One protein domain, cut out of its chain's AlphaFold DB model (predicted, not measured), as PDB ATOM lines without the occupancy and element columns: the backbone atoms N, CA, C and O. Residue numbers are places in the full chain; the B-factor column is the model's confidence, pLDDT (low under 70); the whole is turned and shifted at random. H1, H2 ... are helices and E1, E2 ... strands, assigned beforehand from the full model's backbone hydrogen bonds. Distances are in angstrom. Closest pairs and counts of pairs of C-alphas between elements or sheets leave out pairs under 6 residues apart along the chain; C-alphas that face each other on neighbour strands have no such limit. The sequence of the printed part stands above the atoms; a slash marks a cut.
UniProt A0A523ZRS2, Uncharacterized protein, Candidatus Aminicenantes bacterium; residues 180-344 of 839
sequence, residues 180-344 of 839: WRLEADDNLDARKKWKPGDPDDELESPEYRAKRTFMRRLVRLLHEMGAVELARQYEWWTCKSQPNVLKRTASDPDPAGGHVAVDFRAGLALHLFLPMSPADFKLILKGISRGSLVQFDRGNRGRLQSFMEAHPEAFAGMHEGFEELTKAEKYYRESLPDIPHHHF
ATOM      1  N   TRP A 180      10.863  43.271 -19.981       85.62
ATOM      2  CA  TRP A 180      10.263  44.522 -20.465       85.62
ATOM      3  C   TRP A 180       8.886  44.302 -21.110       85.62
ATOM      4  O   TRP A 180       8.586  43.211 -21.600       85.62
ATOM      5  N   ARG A 181       8.047  45.340 -21.076       82.50
ATOM      6  CA  ARG A 181       6.661  45.308 -21.560       82.50
ATOM      7  C   ARG A 181       6.576  45.557 -23.065       82.50
ATOM      8  O   ARG A 181       7.412  46.228 -23.664       82.50
ATOM      9  N   LEU A 182       5.499  45.053 -23.663       82.69
ATOM     10  CA  LEU A 182       5.074  45.437 -25.007       82.69
ATOM     11  C   LEU A 182       4.316  46.769 -24.917       82.69
ATOM     12  O   LEU A 182       3.174  46.817 -24.450       82.69
ATOM     13  N   GLU A 183       4.992  47.846 -25.313       82.81
ATOM     14  CA  GLU A 183       4.503  49.226 -25.229       82.81
ATOM     15  C   GLU A 183       3.816  49.649 -26.534       82.81
ATOM     16  O   GLU A 183       4.308  49.378 -27.636       82.81
ATOM     17  N   ALA A 184       2.662  50.308 -26.398       81.81
ATOM     18  CA  ALA A 184       1.971  50.929 -27.518       81.81
ATOM     19  C   ALA A 184       2.772  52.145 -28.004       81.81
ATOM     20  O   ALA A 184       3.182  52.976 -27.201       81.81
ATOM     21  N   ASP A 185       2.981  52.247 -29.313       84.88
ATOM     22  CA  ASP A 185       3.763  53.315 -29.931       84.88
ATOM     23  C   ASP A 185       3.149  53.695 -31.279       84.88
ATOM     24  O   ASP A 185       3.191  52.929 -32.247       84.88
ATOM     25  N   ASP A 186       2.568  54.893 -31.348       83.50
ATOM     26  CA  ASP A 186       1.998  55.428 -32.581       83.50
ATOM     27  C   ASP A 186       3.022  56.184 -33.447       83.50
ATOM     28  O   ASP A 186       2.680  56.620 -34.543       83.50
ATOM     29  N   ASN A 187       4.275  56.324 -33.000       87.56
ATOM     30  CA  ASN A 187       5.346  57.090 -33.640       87.56
ATOM     31  C   ASN A 187       6.615  56.247 -33.872       87.56
ATOM     32  O   ASN A 187       7.746  56.714 -33.690       87.56
ATOM     33  N   LEU A 188       6.436  55.020 -34.373       87.94
ATOM     34  CA  LEU A 188       7.533  54.101 -34.703       87.94
ATOM     35  C   LEU A 188       8.624  54.711 -35.596       87.94
ATOM     36  O   LEU A 188       9.768  54.256 -35.565       87.94
ATOM     37  N   ASP A 189       8.294  55.704 -36.424       87.81
ATOM     38  CA  ASP A 189       9.268  56.381 -37.288       87.81
ATOM     39  C   ASP A 189      10.323  57.132 -36.489       87.81
ATOM     40  O   ASP A 189      11.507  57.081 -36.829       87.81
ATOM     41  N   ALA A 190       9.893  57.803 -35.422       87.50
ATOM     42  CA  ALA A 190      10.787  58.507 -34.526       87.50
ATOM     43  C   ALA A 190      11.610  57.500 -33.708       87.50
ATOM     44  O   ALA A 190      12.835  57.599 -33.694       87.50
ATOM     45  N   ARG A 191      10.985  56.433 -33.185       89.31
ATOM     46  CA  ARG A 191      11.703  55.358 -32.471       89.31
ATOM     47  C   ARG A 191      12.758  54.651 -33.333       89.31
ATOM     48  O   ARG A 191      13.821  54.291 -32.833       89.31
ATOM     49  N   LYS A 192      12.493  54.442 -34.630       87.06
ATOM     50  CA  LYS A 192      13.457  53.838 -35.574       87.06
ATOM     51  C   LYS A 192      14.662  54.738 -35.848       87.06
ATOM     52  O   LYS A 192      15.752  54.216 -36.070       87.06
ATOM     53  N   LYS A 193      14.461  56.060 -35.873       87.25
ATOM     54  CA  LYS A 193      15.541  57.043 -36.042       87.25
ATOM     55  C   LYS A 193      16.339  57.233 -34.757       87.25
ATOM     56  O   LYS A 193      17.553  57.387 -34.844       87.25
ATOM     57  N   TRP A 194      15.661  57.164 -33.613       91.50
ATOM     58  CA  TRP A 194      16.264  57.321 -32.301       91.50
ATOM     59  C   TRP A 194      17.357  56.281 -32.059       91.50
ATOM     60  O   TRP A 194      17.200  55.056 -32.235       91.50
ATOM     61  N   LYS A 195      18.492  56.795 -31.616       90.25
ATOM     62  CA  LYS A 195      19.607  56.039 -31.088       90.25
ATOM     63  C   LYS A 195      19.745  56.408 -29.616       90.25
ATOM     64  O   LYS A 195      19.498  57.545 -29.235       90.25
ATOM     65  N   PRO A 196      20.185  55.463 -28.776       88.31
ATOM     66  CA  PRO A 196      20.526  55.795 -27.406       88.31
ATOM     67  C   PRO A 196      21.419  57.051 -27.332       88.31
ATOM     68  O   PRO A 196      22.398  57.153 -28.072       88.31
ATOM     69  N   GLY A 197      21.128  57.980 -26.424       84.12
ATOM     70  CA  GLY A 197      21.851  59.256 -26.288       84.12
ATOM     71  C   GLY A 197      21.294  60.417 -27.118       84.12
ATOM     72  O   GLY A 197      21.699  61.545 -26.864       84.12
ATOM     73  N   ASP A 198      20.372  60.165 -28.050       86.00
ATOM     74  CA  ASP A 198      19.555  61.229 -28.638       86.00
ATOM     75  C   ASP A 198      18.544  61.744 -27.587       86.00
ATOM     76  O   ASP A 198      18.178  60.970 -26.691       86.00
ATOM     77  N   PRO A 199      18.067  63.003 -27.688       82.38
ATOM     78  CA  PRO A 199      17.025  63.533 -26.813       82.38
ATOM     79  C   PRO A 199      15.772  62.656 -26.814       82.38
ATOM     80  O   PRO A 199      15.374  62.088 -27.836       82.38
ATOM     81  N   ASP A 200      15.159  62.559 -25.642       78.19
ATOM     82  CA  ASP A 200      14.032  61.674 -25.369       78.19
ATOM     83  C   ASP A 200      12.663  62.353 -25.578       78.19
ATOM     84  O   ASP A 200      11.624  61.713 -25.389       78.19
ATOM     85  N   ASP A 201      12.670  63.624 -25.989       68.12
ATOM     86  CA  ASP A 201      11.493  64.480 -26.099       68.12
ATOM     87  C   ASP A 201      10.475  63.918 -27.107       68.12
ATOM     88  O   ASP A 201      10.802  63.585 -28.248       68.12
ATOM     89  N   GLU A 202       9.218  63.797 -26.669       68.44
ATOM     90  CA  GLU A 202       8.072  63.321 -27.466       68.44
ATOM     91  C   GLU A 202       8.167  61.878 -28.017       68.44
ATOM     92  O   GLU A 202       7.445  61.507 -28.956       68.44
ATOM     93  N   LEU A 203       9.046  61.038 -27.455       79.50
ATOM     94  CA  LEU A 203       9.195  59.638 -27.861       79.50
ATOM     95  C   LEU A 203       8.450  58.673 -26.933       79.50
ATOM     96  O   LEU A 203       8.685  58.614 -25.729       79.50
ATOM     97  N   GLU A 204       7.611  57.827 -27.524       84.94
ATOM     98  CA  GLU A 204       6.946  56.720 -26.834       84.94
ATOM     99  C   GLU A 204       7.922  55.553 -26.549       84.94
ATOM    100  O   GLU A 204       9.127  55.615 -26.825       84.94
ATOM    101  N   SER A 205       7.399  54.456 -25.994       89.00
ATOM    102  CA  SER A 205       8.150  53.241 -25.629       89.00
ATOM    103  C   SER A 205       9.317  53.468 -24.643       89.00
ATOM    104  O   SER A 205      10.484  53.204 -24.980       89.00
ATOM    105  N   PRO A 206       9.055  54.000 -23.436       90.56
ATOM    106  CA  PRO A 206      10.113  54.315 -22.482       90.56
ATOM    107  C   PRO A 206      10.890  53.079 -21.991       90.56
ATOM    108  O   PRO A 206      12.117  53.162 -21.897       90.56
ATOM    109  N   GLU A 207      10.262  51.915 -21.757       90.56
ATOM    110  CA  GLU A 207      11.005  50.692 -21.396       90.56
ATOM    111  C   GLU A 207      11.877  50.199 -22.551       90.56
ATOM    112  O   GLU A 207      13.006  49.744 -22.327       90.56
ATOM    113  N   TYR A 208      11.400  50.319 -23.798       91.81
ATOM    114  CA  TYR A 208      12.215  49.971 -24.960       91.81
ATOM    115  C   TYR A 208      13.505  50.789 -25.017       91.81
ATOM    116  O   TYR A 208      14.600  50.240 -25.200       91.81
ATOM    117  N   ARG A 209      13.370  52.110 -24.862       92.62
ATOM    118  CA  ARG A 209      14.488  53.054 -24.929       92.62
ATOM    119  C   ARG A 209      15.438  52.861 -23.755       92.62
ATOM    120  O   ARG A 209      16.640  52.693 -23.977       92.62
ATOM    121  N   ALA A 210      14.907  52.776 -22.537       93.44
ATOM    122  CA  ALA A 210      15.696  52.556 -21.333       93.44
ATOM    123  C   ALA A 210      16.529  51.270 -21.417       93.44
ATOM    124  O   ALA A 210      17.749  51.309 -21.227       93.44
ATOM    125  N   LYS A 211      15.910  50.149 -21.811       94.62
ATOM    126  CA  LYS A 211      16.612  48.869 -21.949       94.62
ATOM    127  C   LYS A 211      17.691  48.917 -23.026       94.62
ATOM    128  O   LYS A 211      18.805  48.437 -22.807       94.62
ATOM    129  N   ARG A 212      17.401  49.530 -24.179       94.31
ATOM    130  CA  ARG A 212      18.377  49.690 -25.272       94.31
ATOM    131  C   ARG A 212      19.560  50.569 -24.852       94.31
ATOM    132  O   ARG A 212      20.701  50.257 -25.202       94.31
ATOM    133  N   THR A 213      19.314  51.623 -24.076       95.12
ATOM    134  CA  THR A 213      20.358  52.486 -23.505       95.12
ATOM    135  C   THR A 213      21.202  51.746 -22.473       95.12
ATOM    136  O   THR A 213      22.432  51.781 -22.569       95.12
ATOM    137  N   PHE A 214      20.568  51.029 -21.541       96.00
ATOM    138  CA  PHE A 214      21.250  50.201 -20.547       96.00
ATOM    139  C   PHE A 214      22.157  49.162 -21.215       96.00
ATOM    140  O   PHE A 214      23.356  49.127 -20.944       96.00
ATOM    141  N   MET A 215      21.621  48.382 -22.159       96.50
ATOM    142  CA  MET A 215      22.381  47.354 -22.875       96.50
ATOM    143  C   MET A 215      23.565  47.948 -23.639       96.50
ATOM    144  O   MET A 215      24.659  47.394 -23.593       96.50
ATOM    145  N   ARG A 216      23.402  49.117 -24.277       95.94
ATOM    146  CA  ARG A 216      24.524  49.803 -24.936       95.94
ATOM    147  C   ARG A 216      25.617  50.209 -23.943       95.94
ATOM    148  O   ARG A 216      26.796  50.039 -24.247       95.94
ATOM    149  N   ARG A 217      25.243  50.761 -22.783       96.88
ATOM    150  CA  ARG A 217      26.203  51.142 -21.732       96.88
ATOM    151  C   ARG A 217      26.915  49.914 -21.162       96.88
ATOM    152  O   ARG A 217      28.129  49.959 -20.997       96.88
ATOM    153  N   LEU A 218      26.193  48.815 -20.955       97.31
ATOM    154  CA  LEU A 218      26.756  47.539 -20.514       97.31
ATOM    155  C   LEU A 218      27.743  46.963 -21.540       97.31
ATOM    156  O   LEU A 218      28.860  46.617 -21.179       97.31
ATOM    157  N   VAL A 219      27.381  46.917 -22.825       96.50
ATOM    158  CA  VAL A 219      28.289  46.470 -23.901       96.50
ATOM    159  C   VAL A 219      29.552  47.332 -23.949       96.50
ATOM    160  O   VAL A 219      30.654  46.807 -24.103       96.50
ATOM    161  N   ARG A 220      29.415  48.654 -23.779       96.81
ATOM    162  CA  ARG A 220      30.562  49.567 -23.709       96.81
ATOM    163  C   ARG A 220      31.466  49.252 -22.514       96.81
ATOM    164  O   ARG A 220      32.668  49.116 -22.721       96.81
ATOM    165  N   LEU A 221      30.900  49.066 -21.320       97.44
ATOM    166  CA  LEU A 221      31.644  48.640 -20.129       97.44
ATOM    167  C   LEU A 221      32.407  47.331 -20.391       97.44
ATOM    168  O   LEU A 221      33.604  47.255 -20.135       97.44
ATOM    169  N   LEU A 222      31.744  46.321 -20.961       97.00
ATOM    170  CA  LEU A 222      32.375  45.033 -21.268       97.00
ATOM    171  C   LEU A 222      33.534  45.185 -22.264       97.00
ATOM    172  O   LEU A 222      34.561  44.526 -22.115       97.00
ATOM    173  N   HIS A 223      33.422  46.075 -23.254       95.50
ATOM    174  CA  HIS A 223      34.527  46.383 -24.165       95.50
ATOM    175  C   HIS A 223      35.703  47.088 -23.478       95.50
ATOM    176  O   HIS A 223      36.856  46.750 -23.765       95.50
ATOM    177  N   GLU A 224      35.419  48.049 -22.596       96.25
ATOM    178  CA  GLU A 224      36.424  48.798 -21.831       96.25
ATOM    179  C   GLU A 224      37.197  47.872 -20.881       96.25
ATOM    180  O   GLU A 224      38.424  47.888 -20.882       96.25
ATOM    181  N   MET A 225      36.501  46.966 -20.187       97.25
ATOM    182  CA  MET A 225      37.106  45.966 -19.294       97.25
ATOM    183  C   MET A 225      37.779  44.791 -20.025       97.25
ATOM    184  O   MET A 225      38.349  43.906 -19.395       97.25
ATOM    185  N   GLY A 226      37.695  44.727 -21.358       95.19
ATOM    186  CA  GLY A 226      38.309  43.659 -22.154       95.19
ATOM    187  C   GLY A 226      37.476  42.381 -22.318       95.19
ATOM    188  O   GLY A 226      37.950  41.446 -22.962       95.19
ATOM    189  N   ALA A 227      36.236  42.331 -21.835       94.56
ATOM    190  CA  ALA A 227      35.298  41.209 -21.968       94.56
ATOM    191  C   ALA A 227      34.512  41.236 -23.300       94.56
ATOM    192  O   ALA A 227      33.283  41.146 -23.339       94.56
ATOM    193  N   VAL A 228      35.216  41.386 -24.426       90.62
ATOM    194  CA  VAL A 228      34.589  41.689 -25.727       90.62
ATOM    195  C   VAL A 228      33.733  40.547 -26.273       90.62
ATOM    196  O   VAL A 228      32.664  40.793 -26.823       90.62
ATOM    197  N   GLU A 229      34.173  39.296 -26.141       90.50
ATOM    198  CA  GLU A 229      33.388  38.162 -26.649       90.50
ATOM    199  C   GLU A 229      32.131  37.907 -25.805       90.50
ATOM    200  O   GLU A 229      31.088  37.550 -26.350       90.50
ATOM    201  N   LEU A 230      32.205  38.180 -24.499       91.56
ATOM    202  CA  LEU A 230      31.071  38.126 -23.576       91.56
ATOM    203  C   LEU A 230      30.044  39.234 -23.869       91.56
ATOM    204  O   LEU A 230      28.842  39.001 -23.753       91.56
ATOM    205  N   ALA A 231      30.492  40.410 -24.330       92.81
ATOM    206  CA  ALA A 231      29.619  41.534 -24.690       92.81
ATOM    207  C   ALA A 231      28.546  41.173 -25.725       92.81
ATOM    208  O   ALA A 231      27.447  41.727 -25.689       92.81
ATOM    209  N   ARG A 232      28.811  40.175 -26.579       90.31
ATOM    210  CA  ARG A 232      27.839  39.618 -27.529       90.31
ATOM    211  C   ARG A 232      26.513  39.231 -26.868       90.31
ATOM    212  O   ARG A 232      25.466  39.426 -27.474       90.31
ATOM    213  N   GLN A 233      26.532  38.728 -25.634       90.44
ATOM    214  CA  GLN A 233      25.321  38.348 -24.890       90.44
ATOM    215  C   GLN A 233      24.364  39.511 -24.617       90.44
ATOM    216  O   GLN A 233      23.199  39.280 -24.294       90.44
ATOM    217  N   TYR A 234      24.848  40.742 -24.760       94.06
ATOM    218  CA  TYR A 234      24.122  41.975 -24.482       94.06
ATOM    219  C   TYR A 234      24.053  42.895 -25.714       94.06
ATOM    220  O   TYR A 234      23.511  43.998 -25.636       94.06
ATOM    221  N   GLU A 235      24.558  42.448 -26.870       92.94
ATOM    222  CA  GLU A 235      24.504  43.191 -28.130       92.94
ATOM    223  C   GLU A 235      23.092  43.171 -28.712       92.94
ATOM    224  O   GLU A 235      22.573  42.122 -29.097       92.94
ATOM    225  N   TRP A 236      22.489  44.355 -28.846       92.25
ATOM    226  CA  TRP A 236      21.075  44.527 -29.191       92.25
ATOM    227  C   TRP A 236      20.623  43.700 -30.403       92.25
ATOM    228  O   TRP A 236      19.601  43.022 -30.367       92.25
ATOM    229  N   TRP A 237      21.400  43.720 -31.484       89.19
ATOM    230  CA  TRP A 237      21.035  43.092 -32.757       89.19
ATOM    231  C   TRP A 237      21.385  41.601 -32.850       89.19
ATOM    232  O   TRP A 237      21.286  41.020 -33.931       89.19
ATOM    233  N   THR A 238      21.760  40.967 -31.734       84.69
ATOM    234  CA  THR A 238      21.859  39.499 -31.668       84.69
ATOM    235  C   THR A 238      20.494  38.816 -31.594       84.69
ATOM    236  O   THR A 238      20.404  37.597 -31.714       84.69
ATOM    237  N   CYS A 239      19.422  39.596 -31.397       77.06
ATOM    238  CA  CYS A 239      18.022  39.160 -31.308       77.06
ATOM    239  C   CYS A 239      17.705  38.196 -30.152       77.06
ATOM    240  O   CYS A 239      16.551  37.797 -30.005       77.06
ATOM    241  N   LYS A 240      18.705  37.848 -29.336       82.50
ATOM    242  CA  LYS A 240      18.615  36.903 -28.218       82.50
ATOM    243  C   LYS A 240      19.108  37.473 -26.886       82.50
ATOM    244  O   LYS A 240      18.983  36.817 -25.864       82.50
ATOM    245  N   SER A 241      19.673  38.675 -26.898       89.19
ATOM    246  CA  SER A 241      20.305  39.320 -25.744       89.19
ATOM    247  C   SER A 241      19.323  39.991 -24.783       89.19
ATOM    248  O   SER A 241      19.644  40.235 -23.628       89.19
ATOM    249  N   GLN A 242      18.131  40.361 -25.252       91.94
ATOM    250  CA  GLN A 242      17.168  41.146 -24.467       91.94
ATOM    251  C   GLN A 242      16.650  40.391 -23.234       91.94
ATOM    252  O   GLN A 242      16.528  41.026 -22.184       91.94
ATOM    253  N   PRO A 243      16.373  39.075 -23.295       90.19
ATOM    254  CA  PRO A 243      15.992  38.306 -22.112       90.19
ATOM    255  C   PRO A 243      17.089  38.226 -21.039       90.19
ATOM    256  O   PRO A 243      16.762  38.033 -19.872       90.19
ATOM    257  N   ASN A 244      18.362  38.453 -21.395       93.81
ATOM    258  CA  ASN A 244      19.484  38.494 -20.448       93.81
ATOM    259  C   ASN A 244      19.533  39.787 -19.618       93.81
ATOM    260  O   ASN A 244      20.418  39.954 -18.787       93.81
ATOM    261  N   VAL A 245      18.609  40.725 -19.837       95.31
ATOM    262  CA  VAL A 245      18.446  41.903 -18.983       95.31
ATOM    263  C   VAL A 245      17.034  41.897 -18.417       95.31
ATOM    264  O   VAL A 245      16.055  42.111 -19.143       95.31
ATOM    265  N   LEU A 246      16.944  41.643 -17.117       94.19
ATOM    266  CA  LEU A 246      15.699  41.689 -16.360       94.19
ATOM    267  C   LEU A 246      15.480  43.088 -15.791       94.19
ATOM    268  O   LEU A 246      16.414  43.878 -15.666       94.19
ATOM    269  N   LYS A 247      14.237  43.370 -15.419       92.38
ATOM    270  CA  LYS A 247      13.852  44.545 -14.648       92.38
ATOM    271  C   LYS A 247      13.307  44.097 -13.301       92.38
ATOM    272  O   LYS A 247      12.377  43.293 -13.268       92.38
ATOM    273  N   ARG A 248      13.879  44.587 -12.199       92.25
ATOM    274  CA  ARG A 248      13.429  44.253 -10.838       92.25
ATOM    275  C   ARG A 248      11.993  44.723 -10.635       92.25
ATOM    276  O   ARG A 248      11.692  45.892 -10.872       92.25
ATOM    277  N   THR A 249      11.130  43.843 -10.138       88.19
ATOM    278  CA  THR A 249       9.706  44.155  -9.926       88.19
ATOM    279  C   THR A 249       9.523  45.342  -8.972       88.19
ATOM    280  O   THR A 249       8.641  46.167  -9.179       88.19
ATOM    281  N   ALA A 250      10.418  45.494  -7.990       89.12
ATOM    282  CA  ALA A 250      10.424  46.608  -7.039       89.12
ATOM    283  C   ALA A 250      10.677  47.997  -7.668       89.12
ATOM    284  O   ALA A 250      10.424  49.002  -7.017       89.12
ATOM    285  N   SER A 251      11.183  48.065  -8.905       89.00
ATOM    286  CA  SER A 251      11.391  49.335  -9.623       89.00
ATOM    287  C   SER A 251      10.165  49.798 -10.412       89.00
ATOM    288  O   SER A 251      10.188  50.874 -11.003       89.00
ATOM    289  N   ASP A 252       9.088  49.009 -10.447       83.75
ATOM    290  CA  ASP A 252       7.871  49.423 -11.135       83.75
ATOM    291  C   ASP A 252       7.218  50.620 -10.412       83.75
ATOM    292  O   ASP A 252       7.114  50.606  -9.185       83.75
ATOM    293  N   PRO A 253       6.731  51.640 -11.148       84.94
ATOM    294  CA  PRO A 253       6.569  51.689 -12.604       84.94
ATOM    295  C   PRO A 253       7.715  52.369 -13.385       84.94
ATOM    296  O   PRO A 253       7.573  52.505 -14.599       84.94
ATOM    297  N   ASP A 254       8.814  52.796 -12.750       90.00
ATOM    298  CA  ASP A 254       9.889  53.572 -13.400       90.00
ATOM    299  C   ASP A 254      10.497  52.808 -14.592       90.00
ATOM    300  O   ASP A 254      11.112  51.760 -14.384       90.00
ATOM    301  N   PRO A 255      10.368  53.292 -15.844       87.50
ATOM    302  CA  PRO A 255      10.912  52.638 -17.030       87.50
ATOM    303  C   PRO A 255      12.424  52.407 -16.995       87.50
ATOM    304  O   PRO A 255      12.863  51.381 -17.515       87.50
ATOM    305  N   ALA A 256      13.198  53.323 -16.401       89.44
ATOM    306  CA  ALA A 256      14.662  53.312 -16.423       89.44
ATOM    307  C   ALA A 256      15.290  52.521 -15.268       89.44
ATOM    308  O   ALA A 256      16.367  51.932 -15.434       89.44
ATOM    309  N   GLY A 257      14.607  52.469 -14.129       89.75
ATOM    310  CA  GLY A 257      15.056  51.804 -12.917       89.75
ATOM    311  C   GLY A 257      15.143  50.281 -13.015       89.75
ATOM    312  O   GLY A 257      14.489  49.621 -13.823       89.75
ATOM    313  N   GLY A 258      15.991  49.715 -12.153       92.38
ATOM    314  CA  GLY A 258      15.997  48.287 -11.833       92.38
ATOM    315  C   GLY A 258      16.459  47.330 -12.933       92.38
ATOM    316  O   GLY A 258      16.206  46.133 -12.803       92.38
ATOM    317  N   HIS A 259      17.122  47.804 -13.992       96.19
ATOM    318  CA  HIS A 259      17.725  46.932 -15.002       96.19
ATOM    319  C   HIS A 259      18.899  46.132 -14.426       96.19
ATOM    320  O   HIS A 259      19.825  46.704 -13.854       96.19
ATOM    321  N   VAL A 260      18.875  44.813 -14.619       97.00
ATOM    322  CA  VAL A 260      19.906  43.886 -14.139       97.00
ATOM    323  C   VAL A 260      20.310  42.943 -15.258       97.00
ATOM    324  O   VAL A 260      19.477  42.222 -15.810       97.00
ATOM    325  N   ALA A 261      21.599  42.929 -15.576       97.19
ATOM    326  CA  ALA A 261      22.201  41.946 -16.454       97.19
ATOM    327  C   ALA A 261      22.312  40.595 -15.737       97.19
ATOM    328  O   ALA A 261      22.862  40.499 -14.639       97.19
ATOM    329  N   VAL A 262      21.799  39.557 -16.386       94.38
ATOM    330  CA  VAL A 262      21.856  38.158 -15.961       94.38
ATOM    331  C   VAL A 262      22.466  37.302 -17.074       94.38
ATOM    332  O   VAL A 262      22.689  37.780 -18.183       94.38
ATOM    333  N   ASP A 263      22.730  36.030 -16.782       89.19
ATOM    334  CA  ASP A 263      23.245  35.032 -17.732       89.19
ATOM    335  C   ASP A 263      24.568  35.400 -18.442       89.19
ATOM    336  O   ASP A 263      24.646  35.560 -19.657       89.19
ATOM    337  N   PHE A 264      25.656  35.445 -17.675       92.50
ATOM    338  CA  PHE A 264      27.011  35.703 -18.179       92.50
ATOM    339  C   PHE A 264      27.713  34.448 -18.737       92.50
ATOM    340  O   PHE A 264      28.938  34.344 -18.673       92.50
ATOM    341  N   ARG A 265      26.966  33.443 -19.222       90.69
ATOM    342  CA  ARG A 265      27.530  32.152 -19.671       90.69
ATOM    343  C   ARG A 265      27.060  31.800 -21.071       90.69
ATOM    344  O   ARG A 265      25.896  31.446 -21.268       90.69
ATOM    345  N   ALA A 266      27.950  31.903 -22.059       84.81
ATOM    346  CA  ALA A 266      27.536  31.745 -23.446       84.81
ATOM    347  C   ALA A 266      27.135  30.295 -23.733       84.81
ATOM    348  O   ALA A 266      27.858  29.342 -23.449       84.81
ATOM    349  N   GLY A 267      25.955  30.113 -24.327       80.06
ATOM    350  CA  GLY A 267      25.460  28.781 -24.673       80.06
ATOM    351  C   GLY A 267      26.018  28.219 -25.978       80.06
ATOM    352  O   GLY A 267      25.960  27.010 -26.165       80.06
ATOM    353  N   LEU A 268      26.508  29.065 -26.890       87.69
ATOM    354  CA  LEU A 268      26.923  28.680 -28.243       87.69
ATOM    355  C   LEU A 268      28.132  29.508 -28.703       87.69
ATOM    356  O   LEU A 268      28.116  30.736 -28.607       87.69
ATOM    357  N   ALA A 269      29.140  28.832 -29.252       90.00
ATOM    358  CA  ALA A 269      30.288  29.468 -29.897       90.00
ATOM    359  C   ALA A 269      29.890  30.143 -31.215       90.00
ATOM    360  O   ALA A 269      29.022  29.642 -31.935       90.00
ATOM    361  N   LEU A 270      30.521  31.278 -31.522       88.88
ATOM    362  CA  LEU A 270      30.340  31.977 -32.792       88.88
ATOM    363  C   LEU A 270      31.386  31.506 -33.799       88.88
ATOM    364  O   LEU A 270      32.580  31.692 -33.578       88.88
ATOM    365  N   HIS A 271      30.917  30.934 -34.905       89.94
ATOM    366  CA  HIS A 271      31.746  30.443 -36.006       89.94
ATOM    367  C   HIS A 271      31.710  31.383 -37.207       89.94
ATOM    368  O   HIS A 271      30.710  32.063 -37.425       89.94
ATOM    369  N   LEU A 272      32.762  31.337 -38.028       84.88
ATOM    370  CA  LEU A 272      32.916  32.132 -39.253       84.88
ATOM    371  C   LEU A 272      31.745  31.979 -40.240       84.88
ATOM    372  O   LEU A 272      31.294  32.956 -40.827       84.88
ATOM    373  N   PHE A 273      31.248  30.754 -40.413       83.31
ATOM    374  CA  PHE A 273      30.235  30.392 -41.413       83.31
ATOM    375  C   PHE A 273      28.845  30.146 -40.810       83.31
ATOM    376  O   PHE A 273      27.952  29.650 -41.495       83.31
ATOM    377  N   LEU A 274      28.646  30.469 -39.526       81.75
ATOM    378  CA  LEU A 274      27.365  30.271 -38.846       81.75
ATOM    379  C   LEU A 274      26.925  31.523 -38.064       81.75
ATOM    380  O   LEU A 274      26.781  31.465 -36.836       81.75
ATOM    381  N   PRO A 275      26.712  32.668 -38.745       82.62
ATOM    382  CA  PRO A 275      26.101  33.828 -38.113       82.62
ATOM    383  C   PRO A 275      24.665  33.474 -37.710       82.62
ATOM    384  O   PRO A 275      23.848  33.083 -38.541       82.62
ATOM    385  N   MET A 276      24.350  33.605 -36.422       80.38
ATOM    386  CA  MET A 276      23.001  33.345 -35.911       80.38
ATOM    387  C   MET A 276      22.136  34.609 -35.950       80.38
ATOM    388  O   MET A 276      20.926  34.539 -35.797       80.38
ATOM    389  N   SER A 277      22.727  35.782 -36.165       83.62
ATOM    390  CA  SER A 277      22.021  37.061 -36.173       83.62
ATOM    391  C   SER A 277      22.717  38.089 -37.075       83.62
ATOM    392  O   SER A 277      23.894  37.922 -37.399       83.62
ATOM    393  N   PRO A 278      22.047  39.195 -37.452       81.62
ATOM    394  CA  PRO A 278      22.680  40.265 -38.227       81.62
ATOM    395  C   PRO A 278      23.919  40.867 -37.545       81.62
ATOM    396  O   PRO A 278      24.900  41.185 -38.215       81.62
ATOM    397  N   ALA A 279      23.911  40.994 -36.210       85.31
ATOM    398  CA  ALA A 279      25.075  41.473 -35.460       85.31
ATOM    399  C   ALA A 279      26.282  40.534 -35.576       85.31
ATOM    400  O   ALA A 279      27.423  41.003 -35.580       85.31
ATOM    401  N   ASP A 280      26.037  39.226 -35.690       87.56
ATOM    402  CA  ASP A 280      27.095  38.224 -35.699       87.56
ATOM    403  C   ASP A 280      28.051  38.400 -36.878       87.56
ATOM    404  O   ASP A 280      29.244  38.221 -36.685       87.56
ATOM    405  N   PHE A 281      27.590  38.848 -38.050       87.31
ATOM    406  CA  PHE A 281      28.481  39.145 -39.182       87.31
ATOM    407  C   PHE A 281      29.557  40.171 -38.809       87.31
ATOM    408  O   PHE A 281      30.752  39.949 -38.999       87.31
ATOM    409  N   LYS A 282      29.140  41.290 -38.205       88.94
ATOM    410  CA  LYS A 282      30.059  42.338 -37.746       88.94
ATOM    411  C   LYS A 282      30.971  41.829 -36.630       88.94
ATOM    412  O   LYS A 282      32.149  42.185 -36.595       88.94
ATOM    413  N   LEU A 283      30.435  41.028 -35.709       87.44
ATOM    414  CA  LEU A 283      31.214  40.452 -34.614       87.44
ATOM    415  C   LEU A 283      32.257  39.461 -35.134       87.44
ATOM    416  O   LEU A 283      33.394  39.521 -34.678       87.44
ATOM    417  N   ILE A 284      31.916  38.610 -36.105       88.94
ATOM    418  CA  ILE A 284      32.832  37.682 -36.784       88.94
ATOM    419  C   ILE A 284      33.987  38.461 -37.414       88.94
ATOM    420  O   ILE A 284      35.136  38.195 -37.079       88.94
ATOM    421  N   LEU A 285      33.697  39.485 -38.227       88.81
ATOM    422  CA  LEU A 285      34.730  40.316 -38.862       88.81
ATOM    423  C   LEU A 285      35.662  40.975 -37.832       88.81
ATOM    424  O   LEU A 285      36.882  40.935 -37.977       88.81
ATOM    425  N   LYS A 286      35.102  41.516 -36.741       87.25
ATOM    426  CA  LYS A 286      35.894  42.054 -35.621       87.25
ATOM    427  C   LYS A 286      36.682  40.982 -34.867       87.25
ATOM    428  O   LYS A 286      37.671  41.299 -34.218       87.25
ATOM    429  N   GLY A 287      36.199  39.743 -34.824       85.94
ATOM    430  CA  GLY A 287      36.921  38.603 -34.259       85.94
ATOM    431  C   GLY A 287      38.167  38.300 -35.079       85.94
ATOM    432  O   GLY A 287      39.264  38.280 -34.524       85.94
ATOM    433  N   ILE A 288      38.007  38.198 -36.400       86.88
ATOM    434  CA  ILE A 288      39.100  37.955 -37.350       86.88
ATOM    435  C   ILE A 288      40.169  39.043 -37.231       86.88
ATOM    436  O   ILE A 288      41.347  38.723 -37.114       86.88
ATOM    437  N   SER A 289      39.773  40.320 -37.153       86.19
ATOM    438  CA  SER A 289      40.731  41.426 -36.994       86.19
ATOM    439  C   SER A 289      41.508  41.393 -35.669       86.19
ATOM    440  O   SER A 289      42.508  42.088 -35.531       86.19
ATOM    441  N   ARG A 290      41.061  40.598 -34.687       84.31
ATOM    442  CA  ARG A 290      41.746  40.341 -33.408       84.31
ATOM    443  C   ARG A 290      42.460  38.981 -33.376       84.31
ATOM    444  O   ARG A 290      42.950  38.592 -32.320       84.31
ATOM    445  N   GLY A 291      42.486  38.247 -34.491       82.25
ATOM    446  CA  GLY A 291      43.062  36.902 -34.578       82.25
ATOM    447  C   GLY A 291      42.192  35.789 -33.982       82.25
ATOM    448  O   GLY A 291      42.704  34.717 -33.685       82.25
ATOM    449  N   SER A 292      40.888  36.024 -33.787       84.00
ATOM    450  CA  SER A 292      39.931  35.038 -33.259       84.00
ATOM    451  C   SER A 292      38.977  34.577 -34.366       84.00
ATOM    452  O   SER A 292      38.071  35.308 -34.774       84.00
ATOM    453  N   LEU A 293      39.184  33.353 -34.867       86.00
ATOM    454  CA  LEU A 293      38.317  32.733 -35.886       86.00
ATOM    455  C   LEU A 293      37.016  32.171 -35.293       86.00
ATOM    456  O   LEU A 293      36.006  32.058 -35.990       86.00
ATOM    457  N   VAL A 294      37.045  31.810 -34.008       89.06
ATOM    458  CA  VAL A 294      35.904  31.297 -33.246       89.06
ATOM    459  C   VAL A 294      35.838  32.053 -31.927       89.06
ATOM    460  O   VAL A 294      36.764  31.971 -31.125       89.06
ATOM    461  N   GLN A 295      34.730  32.753 -31.686       88.31
ATOM    462  CA  GLN A 295      34.554  33.564 -30.477       88.31
ATOM    463  C   GLN A 295      33.731  32.804 -29.432       88.31
ATOM    464  O   GLN A 295      32.630  32.318 -29.726       88.31
ATOM    465  N   PHE A 296      34.263  32.711 -28.211       88.62
ATOM    466  CA  PHE A 296      33.607  32.132 -27.042       88.62
ATOM    467  C   PHE A 296      34.275  32.576 -25.723       88.62
ATOM    468  O   PHE A 296      35.289  32.012 -25.286       88.62
ATOM    469  N   ASP A 297      33.648  33.552 -25.060       82.31
ATOM    470  CA  ASP A 297      33.976  34.032 -23.712       82.31
ATOM    471  C   ASP A 297      35.466  34.378 -23.480       82.31
ATOM    472  O   ASP A 297      35.925  34.313 -22.343       82.31
ATOM    473  N   ARG A 298      36.268  34.724 -24.505       87.81
ATOM    474  CA  ARG A 298      37.666  35.168 -24.312       87.81
ATOM    475  C   ARG A 298      37.731  36.642 -23.915       87.81
ATOM    476  O   ARG A 298      37.255  37.518 -24.642       87.81
ATOM    477  N   GLY A 299      38.366  36.907 -22.774       89.94
ATOM    478  CA  GLY A 299      38.625  38.252 -22.264       89.94
ATOM    479  C   GLY A 299      40.092  38.677 -22.386       89.94
ATOM    480  O   GLY A 299      41.006  37.851 -22.380       89.94
ATOM    481  N   ASN A 300      40.331  39.985 -22.477       93.81
ATOM    482  CA  ASN A 300      41.666  40.577 -22.432       93.81
ATOM    483  C   ASN A 300      42.008  40.993 -20.992       93.81
ATOM    484  O   ASN A 300      41.566  42.039 -20.523       93.81
ATOM    485  N   ARG A 301      42.824  40.176 -20.315       94.62
ATOM    486  CA  ARG A 301      43.254  40.410 -18.924       94.62
ATOM    487  C   ARG A 301      44.079  41.688 -18.746       94.62
ATOM    488  O   ARG A 301      43.955  42.321 -17.713       94.62
ATOM    489  N   GLY A 302      44.867  42.084 -19.749       95.62
ATOM    490  CA  GLY A 302      45.645  43.325 -19.692       95.62
ATOM    491  C   GLY A 302      44.743  44.558 -19.677       95.62
ATOM    492  O   GLY A 302      44.931  45.447 -18.863       95.62
ATOM    493  N   ARG A 303      43.686  44.574 -20.503       96.38
ATOM    494  CA  ARG A 303      42.675  45.647 -20.450       96.38
ATOM    495  C   ARG A 303      41.910  45.667 -19.133       96.38
ATOM    496  O   ARG A 303      41.621  46.748 -18.634       96.38
ATOM    497  N   LEU A 304      41.586  44.495 -18.585       97.00
ATOM    498  CA  LEU A 304      40.949  44.403 -17.274       97.00
ATOM    499  C   LEU A 304      41.843  44.999 -16.186       97.00
ATOM    500  O   LEU A 304      41.367  45.817 -15.408       97.00
ATOM    501  N   GLN A 305      43.127  44.639 -16.185       97.06
ATOM    502  CA  GLN A 305      44.115  45.183 -15.261       97.06
ATOM    503  C   GLN A 305      44.204  46.709 -15.372       97.06
ATOM    504  O   GLN A 305      43.997  47.395 -14.379       97.06
ATOM    505  N   SER A 306      44.383  47.249 -16.582       97.25
ATOM    506  CA  SER A 306      44.431  48.705 -16.784       97.25
ATOM    507  C   SER A 306      43.139  49.411 -16.353       97.25
ATOM    508  O   SER A 306      43.182  50.537 -15.868       97.25
ATOM    509  N   PHE A 307      41.975  48.770 -16.513       96.69
ATOM    510  CA  PHE A 307      40.701  49.317 -16.036       96.69
ATOM    511  C   PHE A 307      40.618  49.338 -14.502       96.69
ATOM    512  O   PHE A 307      40.096  50.295 -13.937       96.69
ATOM    513  N   MET A 308      41.129  48.301 -13.832       96.69
ATOM    514  CA  MET A 308      41.204  48.244 -12.368       96.69
ATOM    515  C   MET A 308      42.166  49.303 -11.818       96.69
ATOM    516  O   MET A 308      41.813  50.016 -10.883       96.69
ATOM    517  N   GLU A 309      43.340  49.448 -12.437       96.12
ATOM    518  CA  GLU A 309      44.352  50.451 -12.077       96.12
ATOM    519  C   GLU A 309      43.834  51.885 -12.258       96.12
ATOM    520  O   GLU A 309      44.147  52.760 -11.458       96.12
ATOM    521  N   ALA A 310      42.984  52.126 -13.262       96.62
ATOM    522  CA  ALA A 310      42.339  53.423 -13.457       96.62
ATOM    523  C   ALA A 310      41.259  53.740 -12.403       96.62
ATOM    524  O   ALA A 310      40.859  54.901 -12.274       96.62
ATOM    525  N   HIS A 311      40.741  52.736 -11.684       96.31
ATOM    526  CA  HIS A 311      39.616  52.859 -10.745       96.31
ATOM    527  C   HIS A 311      39.897  52.140  -9.403       96.31
ATOM    528  O   HIS A 311      39.101  51.294  -8.987       96.31
ATOM    529  N   PRO A 312      40.998  52.458  -8.697       94.50
ATOM    530  CA  PRO A 312      41.511  51.639  -7.593       94.50
ATOM    531  C   PRO A 312      40.531  51.502  -6.420       94.50
ATOM    532  O   PRO A 312      40.360  50.405  -5.891       94.50
ATOM    533  N   GLU A 313      39.826  52.578  -6.058       93.75
ATOM    534  CA  GLU A 313      38.853  52.577  -4.955       93.75
ATOM    535  C   GLU A 313      37.695  51.599  -5.202       93.75
ATOM    536  O   GLU A 313      37.317  50.832  -4.319       93.75
ATOM    537  N   ALA A 314      37.170  51.557  -6.432       93.00
ATOM    538  CA  ALA A 314      36.050  50.687  -6.793       93.00
ATOM    539  C   ALA A 314      36.428  49.193  -6.842       93.00
ATOM    540  O   ALA A 314      35.549  48.327  -6.796       93.00
ATOM    541  N   PHE A 315      37.722  48.880  -6.949       95.62
ATOM    542  CA  PHE A 315      38.256  47.516  -7.012       95.62
ATOM    543  C   PHE A 315      39.066  47.129  -5.764       95.62
ATOM    544  O   PHE A 315      39.775  46.115  -5.777       95.62
ATOM    545  N   ALA A 316      38.935  47.881  -4.667       92.38
ATOM    546  CA  ALA A 316      39.531  47.522  -3.386       92.38
ATOM    547  C   ALA A 316      39.131  46.087  -2.978       92.38
ATOM    548  O   ALA A 316      37.969  45.689  -3.082       92.38
ATOM    549  N   GLY A 317      40.117  45.276  -2.575       89.19
ATOM    550  CA  GLY A 317      39.913  43.868  -2.205       89.19
ATOM    551  C   GLY A 317      39.704  42.883  -3.368       89.19
ATOM    552  O   GLY A 317      39.474  41.704  -3.123       89.19
ATOM    553  N   MET A 318      39.800  43.316  -4.633       93.25
ATOM    554  CA  MET A 318      39.599  42.435  -5.801       93.25
ATOM    555  C   MET A 318      40.897  41.912  -6.438       93.25
ATOM    556  O   MET A 318      40.829  41.145  -7.400       93.25
ATOM    557  N   HIS A 319      42.069  42.305  -5.926       91.12
ATOM    558  CA  HIS A 319      43.372  41.917  -6.484       91.12
ATOM    559  C   HIS A 319      43.586  40.399  -6.455       91.12
ATOM    560  O   HIS A 319      43.901  39.811  -7.488       91.12
ATOM    561  N   GLU A 320      43.303  39.743  -5.327       91.31
ATOM    562  CA  GLU A 320      43.386  38.279  -5.219       91.31
ATOM    563  C   GLU A 320      42.460  37.579  -6.224       91.31
ATOM    564  O   GLU A 320      42.862  36.639  -6.909       91.31
ATOM    565  N   GLY A 321      41.233  38.089  -6.389       93.69
ATOM    566  CA  GLY A 321      40.286  37.575  -7.380       93.69
ATOM    567  C   GLY A 321      40.778  37.738  -8.824       93.69
ATOM    568  O   GLY A 321      40.533  36.869  -9.663       93.69
ATOM    569  N   PHE A 322      41.505  38.817  -9.132       96.31
ATOM    570  CA  PHE A 322      42.119  39.026 -10.447       96.31
ATOM    571  C   PHE A 322      43.325  38.101 -10.694       96.31
ATOM    572  O   PHE A 322      43.481  37.560 -11.797       96.31
ATOM    573  N   GLU A 323      44.158  37.861  -9.680       95.56
ATOM    574  CA  GLU A 323      45.249  36.887  -9.773       95.56
ATOM    575  C   GLU A 323      44.722  35.466  -9.979       95.56
ATOM    576  O   GLU A 323      45.214  34.725 -10.840       95.56
ATOM    577  N   GLU A 324      43.684  35.094  -9.228       95.69
ATOM    578  CA  GLU A 324      43.010  33.812  -9.386       95.69
ATOM    579  C   GLU A 324      42.401  33.687 -10.786       95.69
ATOM    580  O   GLU A 324      42.604  32.670 -11.455       95.69
ATOM    581  N   LEU A 325      41.743  34.740 -11.286       96.62
ATOM    582  CA  LEU A 325      41.204  34.774 -12.646       96.62
ATOM    583  C   LEU A 325      42.311  34.534 -13.673       96.62
ATOM    584  O   LEU A 325      42.142  33.757 -14.612       96.62
ATOM    585  N   THR A 326      43.465  35.170 -13.490       95.75
ATOM    586  CA  THR A 326      44.611  35.023 -14.388       95.75
ATOM    587  C   THR A 326      45.105  33.576 -14.437       95.75
ATOM    588  O   THR A 326      45.405  33.079 -15.530       95.75
ATOM    589  N   LYS A 327      45.140  32.887 -13.291       94.94
ATOM    590  CA  LYS A 327      45.504  31.465 -13.191       94.94
ATOM    591  C   LYS A 327      44.427  30.567 -13.817       94.94
ATOM    592  O   LYS A 327      44.749  29.783 -14.711       94.94
ATOM    593  N   ALA A 328      43.164  30.726 -13.421       94.75
ATOM    594  CA  ALA A 328      42.037  29.922 -13.901       94.75
ATOM    595  C   ALA A 328      41.832  30.052 -15.420       94.75
ATOM    596  O   ALA A 328      41.693  29.046 -16.114       94.75
ATOM    597  N   GLU A 329      41.908  31.270 -15.965       93.94
ATOM    598  CA  GLU A 329      41.794  31.521 -17.406       93.94
ATOM    599  C   GLU A 329      42.920  30.816 -18.174       93.94
ATOM    600  O   GLU A 329      42.677  30.205 -19.214       93.94
ATOM    601  N   LYS A 330      44.156  30.838 -17.654       92.12
ATOM    602  CA  LYS A 330      45.281  30.131 -18.277       92.12
ATOM    603  C   LYS A 330      45.036  28.622 -18.306       92.12
ATOM    604  O   LYS A 330      45.134  28.024 -19.378       92.12
ATOM    605  N   TYR A 331      44.681  28.025 -17.166       91.88
ATOM    606  CA  TYR A 331      44.401  26.589 -17.090       91.88
ATOM    607  C   TYR A 331      43.238  26.186 -17.988       91.88
ATOM    608  O   TYR A 331      43.349  25.196 -18.706       91.88
ATOM    609  N   TYR A 332      42.169  26.984 -18.018       93.56
ATOM    610  CA  TYR A 332      41.032  26.778 -18.904       93.56
ATOM    611  C   TYR A 332      41.440  26.812 -20.388       93.56
ATOM    612  O   TYR A 332      41.117  25.883 -21.132       93.56
ATOM    613  N   ARG A 333      42.169  27.834 -20.852       91.88
ATOM    614  CA  ARG A 333      42.532  27.929 -22.279       91.88
ATOM    615  C   ARG A 333      43.544  26.873 -22.707       91.88
ATOM    616  O   ARG A 333      43.440  26.364 -23.817       91.88
ATOM    617  N   GLU A 334      44.452  26.474 -21.821       92.56
ATOM    618  CA  GLU A 334      45.394  25.370 -22.060       92.56
ATOM    619  C   GLU A 334      44.752  23.979 -21.858       92.56
ATOM    620  O   GLU A 334      45.420  22.959 -22.023       92.56
ATOM    621  N   SER A 335      43.461  23.915 -21.508       91.31
ATOM    622  CA  SER A 335      42.722  22.674 -21.238       91.31
ATOM    623  C   SER A 335      42.119  22.032 -22.495       91.31
ATOM    624  O   SER A 335      41.590  20.918 -22.419       91.31
ATOM    625  N   LEU A 336      42.147  22.730 -23.633       91.94
ATOM    626  CA  LEU A 336      41.529  22.316 -24.892       91.94
ATOM    627  C   LEU A 336      42.555  22.325 -26.030       91.94
ATOM    628  O   LEU A 336      43.503  23.113 -25.985       91.94
ATOM    629  N   PRO A 337      42.350  21.511 -27.082       91.50
ATOM    630  CA  PRO A 337      43.162  21.613 -28.285       91.50
ATOM    631  C   PRO A 337      43.090  23.008 -28.903       91.50
ATOM    632  O   PRO A 337      44.142  23.567 -29.182       91.50
ATOM    633  N   ASP A 338      41.885  23.573 -29.053       90.94
ATOM    634  CA  ASP A 338      41.664  24.948 -29.528       90.94
ATOM    635  C   ASP A 338      42.571  25.321 -30.713       90.94
ATOM    636  O   ASP A 338      43.374  26.261 -30.669       90.94
ATOM    637  N   ILE A 339      42.475  24.516 -31.777       89.88
ATOM    638  CA  ILE A 339      43.288  24.660 -32.991       89.88
ATOM    639  C   ILE A 339      43.260  26.102 -33.529       89.88
ATOM    640  O   ILE A 339      44.339  26.595 -33.875       89.88
ATOM    641  N   PRO A 340      42.108  26.812 -33.554       86.56
ATOM    642  CA  PRO A 340      42.052  28.188 -34.039       86.56
ATOM    643  C   PRO A 340      42.947  29.191 -33.304       86.56
ATOM    644  O   PRO A 340      43.205  30.241 -33.876       86.56
ATOM    645  N   HIS A 341      43.403  28.903 -32.077       86.12
ATOM    646  CA  HIS A 341      44.267  29.810 -31.305       86.12
ATOM    647  C   HIS A 341      45.644  29.220 -30.981       86.12
ATOM    648  O   HIS A 341      46.620  29.959 -30.807       86.12
ATOM    649  N   HIS A 342      45.751  27.898 -30.834       88.44
ATOM    650  CA  HIS A 342      47.032  27.258 -30.549       88.44
ATOM    651  C   HIS A 342      47.868  27.029 -31.811       88.44
ATOM    652  O   HIS A 342      49.097  27.084 -31.719       88.44
ATOM    653  N   HIS A 343      47.243  26.838 -32.978       87.19
ATOM    654  CA  HIS A 343      47.931  26.591 -34.251       87.19
ATOM    655  C   HIS A 343      49.049  25.532 -34.094       87.19
ATOM    656  O   HIS A 343      48.850  24.480 -33.484       87.19
ATOM    657  N   PHE A 344      50.259  25.837 -34.569       87.62
ATOM    658  CA  PHE A 344      51.439  24.976 -34.486       87.62
ATOM    659  C   PHE A 344      51.931  24.687 -33.054       87.62
ATOM    660  O   PHE A 344      52.700  23.747 -32.859       87.62
TER     661      PHE A 344
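AT A GLANCE: This is residues 180 to 344 of the 839 residues of an uncharacterized protein of Candidatus Aminicenantes bacterium (UniProt A0A523ZRS2). What does the model look like? A helical hairpin, the long H2 with the short H3 folded back on it, makes the middle, with the small strand hairpin E1 and E2 over the earlier part of H2 and H4 lying beyond H3. At the end where H2 begins lies H1, and at its other end H5 and H6 run side by side, with H7 after them. What is it made of? The printed part has 165 residues with seven named helices and two named strands, in the order H1 H2 H3 E1 E2 H4 H5 H6 H7; it is mostly helix, the sheet order is E1 - E2, antiparallel, and under half of the residues are in named elements. It is only just compact, close to loose, with a radius of gyration of the C-alphas of 18.4 A and spans of 58 by 43 by 25 A.

IN THESE COORDINATES: Where are the strands? E1 is residues 245 to 248, from C-alpha 245 at (18.446, 41.903, -18.983), and E2 is residues 259 to 261. Where are the helices? H2, residues 206 to 224, runs 26.9 A from (10.113, 54.315, -22.482) to (36.424, 48.798, -21.831), between H1, residues 188 to 193, and H3, residues 228 to 234. H4 is residues 278 to 288, 16.6 A long, and H5 is residues 301 to 309. H6, residues 319 to 333, is 21.1 A long, and H7 is residues 339 to 342.

HOW THE PARTS SIT: How do the strands pair? In the hairpin of E1 and E2, N 246 and O 260 are 2.9 A apart, within hydrogen-bond range. What is near H2? The closest C-alphas of H2 and E2, Lys 211 and His 259, are 7.3 A apart. With its residues 215 to 223 alone H2 touches H3, opposite ways at a shallow tilt of 11 degrees, C-alphas 219 and 231 being closest at 5.2 A; with Glu 224 alone it only just touches H5, with 3 pairs of C-alphas within 8 A, Arg 303 being closest at 7.1 A. Which helices come less close? H3 and H4 are close but not clearly touching, C-alphas 232 and 283 at 7.9 A, and so are H5 and H6, C-alphas 301 and 326 at 7.2 A; H1 and H7 touch no helix. How are the helix backbones? Each O i to N i+4 pair is within hydrogen-bond range in H1, H2, H5 and H6, 6 of 7 in H4, and 0 of 3 in H3, where 4 of 4 O i to N i+3 pairs are; H7 is too short for an i+4 pair.

THE WHOLE: How far does it reach? The two C-alphas farthest apart, Glu 202 and Phe 344, are 58.3 A apart, and the printed part has no cut. Which links are long? Those from H1 to H2, E2 to H4 and H4 to H5. Where is confidence low? The mean pLDDT of the printed part is 90.0, and residues 201 to 202 are under 70.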